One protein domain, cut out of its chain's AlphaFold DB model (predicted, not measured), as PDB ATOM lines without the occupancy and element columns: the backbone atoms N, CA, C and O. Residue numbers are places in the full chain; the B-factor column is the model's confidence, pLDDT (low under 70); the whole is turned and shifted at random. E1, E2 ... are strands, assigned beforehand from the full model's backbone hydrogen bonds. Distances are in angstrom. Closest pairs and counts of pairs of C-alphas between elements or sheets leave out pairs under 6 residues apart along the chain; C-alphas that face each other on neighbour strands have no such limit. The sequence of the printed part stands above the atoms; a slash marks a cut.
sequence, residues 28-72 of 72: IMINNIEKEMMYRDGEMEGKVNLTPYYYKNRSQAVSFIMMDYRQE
ATOM      1  N   ILE A  28      92.087  60.789   3.598       84.38
ATOM      2  CA  ILE A  28      92.063  62.092   2.939       84.38
ATOM      3  C   ILE A  28      91.639  63.169   3.935       84.38
ATOM      4  O   ILE A  28      90.601  63.084   4.583       84.38
ATOM      5  N   MET A  29      92.423  64.233   4.003       85.00
ATOM      6  CA  MET A  29      92.139  65.444   4.756       85.00
ATOM      7  C   MET A  29      92.053  66.613   3.787       85.00
ATOM      8  O   MET A  29      92.955  66.845   2.992       85.00
ATOM      9  N   ILE A  30      90.971  67.372   3.861       83.31
ATOM     10  CA  ILE A  30      90.749  68.557   3.044       83.31
ATOM     11  C   ILE A  30      90.743  69.768   3.964       83.31
ATOM     12  O   ILE A  30      89.846  69.954   4.788       83.31
ATOM     13  N   ASN A  31      91.746  70.616   3.802       82.81
ATOM     14  CA  ASN A  31      91.776  71.935   4.389       82.81
ATOM     15  C   ASN A  31      91.013  72.904   3.474       82.81
ATOM     16  O   ASN A  31      91.518  73.319   2.431       82.81
ATOM     17  N   ASN A  32      89.795  73.283   3.865       74.31
ATOM     18  CA  ASN A  32      88.974  74.212   3.085       74.31
ATOM     19  C   ASN A  32      89.467  75.664   3.174       74.31
ATOM     20  O   ASN A  32      89.156  76.464   2.293       74.31
ATOM     21  N   ILE A  33      90.244  75.994   4.212       75.81
ATOM     22  CA  ILE A  33      90.810  77.330   4.438       75.81
ATOM     23  C   ILE A  33      91.923  77.586   3.421       75.81
ATOM     24  O   ILE A  33      91.893  78.577   2.693       75.81
ATOM     25  N   GLU A  34      92.873  76.655   3.339       81.88
ATOM     26  CA  GLU A  34      94.014  76.738   2.418       81.88
ATOM     27  C   GLU A  34      93.681  76.188   1.024       81.88
ATOM     28  O   GLU A  34      94.422  76.417   0.071       81.88
ATOM     29  N   LYS A  35      92.528  75.519   0.885       83.06
ATOM     30  CA  LYS A  35      92.106  74.788  -0.320       83.06
ATOM     31  C   LYS A  35      93.142  73.745  -0.705       83.06
ATOM     32  O   LYS A  35      93.587  73.673  -1.848       83.06
ATOM     33  N   GLU A  36      93.515  72.921   0.260       85.88
ATOM     34  CA  GLU A  36      94.519  71.881   0.086       85.88
ATOM     35  C   GLU A  36      93.962  70.534   0.521       85.88
ATOM     36  O   GLU A  36      93.239  70.426   1.506       85.88
ATOM     37  N   MET A  37      94.305  69.496  -0.227       86.50
ATOM     38  CA  MET A  37      93.978  68.115   0.071       86.50
ATOM     39  C   MET A  37      95.265  67.382   0.412       86.50
ATOM     40  O   MET A  37      96.185  67.326  -0.395       86.50
ATOM     41  N   MET A  38      95.319  66.799   1.592       88.50
ATOM     42  CA  MET A  38      96.354  65.863   1.999       88.50
ATOM     43  C   MET A  38      95.770  64.461   1.934       88.50
ATOM     44  O   MET A  38      94.628  64.243   2.330       88.50
ATOM     45  N   TYR A  39      96.528  63.514   1.412       87.75
ATOM     46  CA  TYR A  39      96.115  62.126   1.331       87.75
ATOM     47  C   TYR A  39      97.255  61.214   1.758       87.75
ATOM     48  O   TYR A  39      98.424  61.559   1.595       87.75
ATOM     49  N   ARG A  40      96.914  60.051   2.305       85.31
ATOM     50  CA  ARG A  40      97.878  59.018   2.673       85.31
ATOM     51  C   ARG A  40      97.547  57.726   1.946       85.31
ATOM     52  O   ARG A  40      96.447  57.204   2.101       85.31
ATOM     53  N   ASP A  41      98.500  57.234   1.172       84.44
ATOM     54  CA  ASP A  41      98.467  55.967   0.445       84.44
ATOM     55  C   ASP A  41      99.493  55.021   1.088       84.44
ATOM     56  O   ASP A  41     100.677  55.032   0.751       84.44
ATOM     57  N   GLY A  42      99.068  54.281   2.116       80.31
ATOM     58  CA  GLY A  42      99.968  53.445   2.917       80.31
ATOM     59  C   GLY A  42     101.045  54.263   3.632       80.31
ATOM     60  O   GLY A  42     100.746  55.029   4.547       80.31
ATOM     61  N   GLU A  43     102.300  54.088   3.217       79.06
ATOM     62  CA  GLU A  43     103.464  54.797   3.767       79.06
ATOM     63  C   GLU A  43     103.735  56.148   3.080       79.06
ATOM     64  O   GLU A  43     104.561  56.924   3.559       79.06
ATOM     65  N   MET A  44     103.053  56.455   1.969       77.19
ATOM     66  CA  MET A  44     103.247  57.702   1.226       77.19
ATOM     67  C   MET A  44     102.200  58.751   1.595       77.19
ATOM     68  O   MET A  44     100.996  58.516   1.504       77.19
ATOM     69  N   GLU A  45     102.661  59.947   1.957       86.12
ATOM     70  CA  GLU A  45     101.819  61.124   2.175       86.12
ATOM     71  C   GLU A  45     101.945  62.083   0.990       86.12
ATOM     72  O   GLU A  45     103.045  62.466   0.590       86.12
ATOM     73  N   GLY A  46     100.811  62.476   0.415       85.19
ATOM     74  CA  GLY A  46     100.735  63.384  -0.721       85.19
ATOM     75  C   GLY A  46      99.899  64.621  -0.412       85.19
ATOM     76  O   GLY A  46      98.940  64.572   0.358       85.19
ATOM     77  N   LYS A  47     100.249  65.747  -1.040       89.62
ATOM     78  CA  LYS A  47      99.525  67.020  -0.928       89.62
ATOM     79  C   LYS A  47      99.117  67.512  -2.313       89.62
ATOM     80  O   LYS A  47      99.930  67.533  -3.233       89.62
ATOM     81  N   VAL A  48      97.863  67.927  -2.457       87.00
ATOM     82  CA  VAL A  48      97.267  68.426  -3.697       87.00
ATOM     83  C   VAL A  48      96.636  69.785  -3.442       87.00
ATOM     84  O   VAL A  48      95.848  69.959  -2.515       87.00
ATOM     85  N   ASN A  49      96.949  70.756  -4.293       85.25
ATOM     86  CA  ASN A  49      96.285  72.051  -4.265       85.25
ATOM     87  C   ASN A  49      94.908  71.938  -4.944       85.25
ATOM     88  O   ASN A  49      94.820  71.553  -6.109       85.25
ATOM     89  N   LEU A  50      93.839  72.292  -4.227       81.69
ATOM     90  CA  LEU A  50      92.453  72.273  -4.709       81.69
ATOM     91  C   LEU A  50      92.032  73.577  -5.410       81.69
ATOM     92  O   LEU A  50      90.970  73.628  -6.034       81.69
ATOM     93  N   THR A  51      92.856  74.625  -5.359       79.75
ATOM     94  CA  THR A  51      92.631  75.900  -6.064       79.75
ATOM     95  C   THR A  51      92.356  75.737  -7.568       79.75
ATOM     96  O   THR A  51      91.353  76.294  -8.025       79.75
ATOM     97  N   PRO A  52      93.154  74.977  -8.354       78.69
ATOM     98  CA  PRO A  52      92.880  74.774  -9.782       78.69
ATOM     99  C   PRO A  52      91.592  73.983 -10.057       78.69
ATOM    100  O   PRO A  52      91.019  74.101 -11.136       78.69
ATOM    101  N   TYR A  53      91.087  73.232  -9.076       72.44
ATOM    102  CA  TYR A  53      89.866  72.433  -9.196       72.44
ATOM    103  C   TYR A  53      88.588  73.237  -8.902       72.44
ATOM    104  O   TYR A  53      87.521  72.661  -8.689       72.44
ATOM    105  N   TYR A  54      88.681  74.575  -8.865       65.00
ATOM    106  CA  TYR A  54      87.576  75.488  -8.548       65.00
ATOM    107  C   TYR A  54      86.837  75.114  -7.258       65.00
ATOM    108  O   TYR A  54      85.626  75.318  -7.136       65.00
ATOM    109  N   TYR A  55      87.576  74.579  -6.284       68.19
ATOM    110  CA  TYR A  55      87.022  74.175  -5.006       68.19
ATOM    111  C   TYR A  55      86.444  75.396  -4.277       68.19
ATOM    112  O   TYR A  55      87.164  76.270  -3.785       68.19
ATOM    113  N   LYS A  56      85.111  75.487  -4.272       61.62
ATOM    114  CA  LYS A  56      84.340  76.539  -3.609       61.62
ATOM    115  C   LYS A  56      83.677  75.948  -2.379       61.62
ATOM    116  O   LYS A  56      82.500  75.602  -2.413       61.62
ATOM    117  N   ASN A  57      84.434  75.871  -1.297       63.84
ATOM    118  CA  ASN A  57      83.853  75.705   0.022       63.84
ATOM    119  C   ASN A  57      83.899  77.056   0.744       63.84
ATOM    120  O   ASN A  57      84.936  77.719   0.760       63.84
ATOM    121  N   ARG A  58      82.747  77.518   1.239       59.56
ATOM    122  CA  ARG A  58      82.652  78.755   2.036       59.56
ATOM    123  C   ARG A  58      82.923  78.491   3.514       59.56
ATOM    124  O   ARG A  58      83.146  79.444   4.255       59.56
ATOM    125  N   SER A  59      82.910  77.229   3.925       61.81
ATOM    126  CA  SER A  59      83.141  76.837   5.305       61.81
ATOM    127  C   SER A  59      84.643  76.870   5.590       61.81
ATOM    128  O   SER A  59      85.437  76.230   4.904       61.81
ATOM    129  N   GLN A  60      85.044  77.611   6.626       62.25
ATOM    130  CA  GLN A  60      86.423  77.664   7.136       62.25
ATOM    131  C   GLN A  60      86.747  76.442   8.016       62.25
ATOM    132  O   GLN A  60      87.409  76.553   9.042       62.25
ATOM    133  N   ALA A  61      86.221  75.276   7.651       69.50
ATOM    134  CA  ALA A  61      86.387  74.041   8.402       69.50
ATOM    135  C   ALA A  61      87.480  73.176   7.771       69.50
ATOM    136  O   ALA A  61      87.775  73.296   6.585       69.50
ATOM    137  N   VAL A  62      88.047  72.254   8.537       67.38
ATOM    138  CA  VAL A  62      88.846  71.162   7.978       67.38
ATOM    139  C   VAL A  62      87.952  69.930   7.912       67.38
ATOM    140  O   VAL A  62      87.331  69.562   8.906       67.38
ATOM    141  N   SER A  63      87.857  69.321   6.733       68.62
ATOM    142  CA  SER A  63      87.057  68.120   6.503       68.62
ATOM    143  C   SER A  63      87.969  66.902   6.444       68.62
ATOM    144  O   SER A  63      88.977  66.911   5.741       68.62
ATOM    145  N   PHE A  64      87.604  65.839   7.152       67.00
ATOM    146  CA  PHE A  64      88.339  64.576   7.157       67.00
ATOM    147  C   PHE A  64      87.470  63.488   6.540       67.00
ATOM    148  O   PHE A  64      86.297  63.361   6.884       67.00
ATOM    149  N   ILE A  65      88.049  62.710   5.635       72.75
ATOM    150  CA  ILE A  65      87.408  61.566   4.998       72.75
ATOM    151  C   ILE A  65      88.281  60.351   5.290       72.75
ATOM    152  O   ILE A  65      89.400  60.230   4.788       72.75
ATOM    153  N   MET A  66      87.760  59.449   6.114       67.25
ATOM    154  CA  MET A  66      88.324  58.109   6.232       67.25
ATOM    155  C   MET A  66      87.781  57.298   5.063       67.25
ATOM    156  O   MET A  66      86.564  57.176   4.912       67.25
ATOM    157  N   MET A  67      88.673  56.821   4.200       71.50
ATOM    158  CA  MET A  67      88.275  55.936   3.114       71.50
ATOM    159  C   MET A  67      88.168  54.527   3.683       71.50
ATOM    160  O   MET A  67      89.075  54.055   4.367       71.50
ATOM    161  N   ASP A  68      87.047  53.863   3.414       59.59
ATOM    162  CA  ASP A  68      86.900  52.437   3.686       59.59
ATOM    163  C   ASP A  68      87.816  51.706   2.701       59.59
ATOM    164  O   ASP A  68      87.486  51.537   1.525       59.59
ATOM    165  N   TYR A  69      89.028  51.379   3.148       52.47
ATOM    166  CA  TYR A  69      89.971  50.600   2.360       52.47
ATOM    167  C   TYR A  69      89.411  49.180   2.266       52.47
ATOM    168  O   TYR A  69      89.674  48.333   3.121       52.47
ATOM    169  N   ARG A  70      88.581  48.922   1.251       51.41
ATOM    170  CA  ARG A  70      88.162  47.563   0.914       51.41
ATOM    171  C   ARG A  70      89.381  46.827   0.373       51.41
ATOM    172  O   ARG A  70      89.680  46.895  -0.814       51.41
ATOM    173  N   GLN A  71      90.104  46.162   1.271       46.19
ATOM    174  CA  GLN A  71      90.894  44.990   0.912       46.19
ATOM    175  C   GLN A  71      89.911  43.924   0.418       46.19
ATOM    176  O   GLN A  71      89.362  43.171   1.222       46.19
ATOM    177  N   GLU A  72      89.646  43.907  -0.886       45.69
ATOM    178  CA  GLU A  72      89.260  42.674  -1.581       45.69
ATOM    179  C   GLU A  72      90.524  41.925  -2.012       45.69
ATOM    180  O   GLU A  72      91.460  42.584  -2.525       45.69
TER     181      GLU A  72
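AT A GLANCE: This is residues 28 to 72 of the 72 residues of an uncharacterized protein of Staphylococcus sp. 17KM0847 (UniProt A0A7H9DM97). A single twisted antiparallel sheet of four strands makes the body, with a long loop, residues 50 to 61, swinging from the end of E3 at one edge to E4 at the other. A tail, residues 67 to 72, runs on past E4 and adds to the length. The printed part has 45 residues, with four named strands in the chain order E1 E2 E3 E4, sheet order E3 - E2 - E1 - E4, and no named helix. The class is all strand, though under half of the residues, 21 of 45, are in named elements. The whole is loose, with a radius of gyration of the C-alphas of 11.8 A and spans of 36 by 16 by 14 A.

IN THESE COORDINATES: E1 is residues 28 to 31, 10.0 A long, beginning with C-alpha 28 at (92.063, 62.092, 2.939). E2, residues 36 to 41, is 16.4 A long. E3, residues 44 to 49, is 16.9 A long. E4, residues 62 to 66, is 13.2 A long and ends with C-alpha 66 at (88.324, 58.109, 6.232).

HOW THE PARTS SIT: E1, E2 and E3 form a meander, each strand the antiparallel neighbour of the one before. E1 and E2 are a hairpin at 165 degrees, with N 29 and O 38 2.8 A apart, within hydrogen-bond range. E2 and E3 are a hairpin at 159 degrees, with N 48 and O 37 2.7 A apart, within that range. E4 is the antiparallel neighbour of E1 at 174 degrees; N 30 and O 63 are 2.8 A apart, within range. The four strands are a Greek key, a meander whose first strand also pairs with the fourth. The edge strands E3 and E4 are apart.

THE WHOLE: The C-alphas farthest apart are those of Arg 58 and Glu 72, 36.9 A. The printed part has no cut. The link from E3 to E4, 12 residues, is long. The mean pLDDT of the printed part is 74.1; residues 54 to 64, 66 and 68 to 72 are under 70.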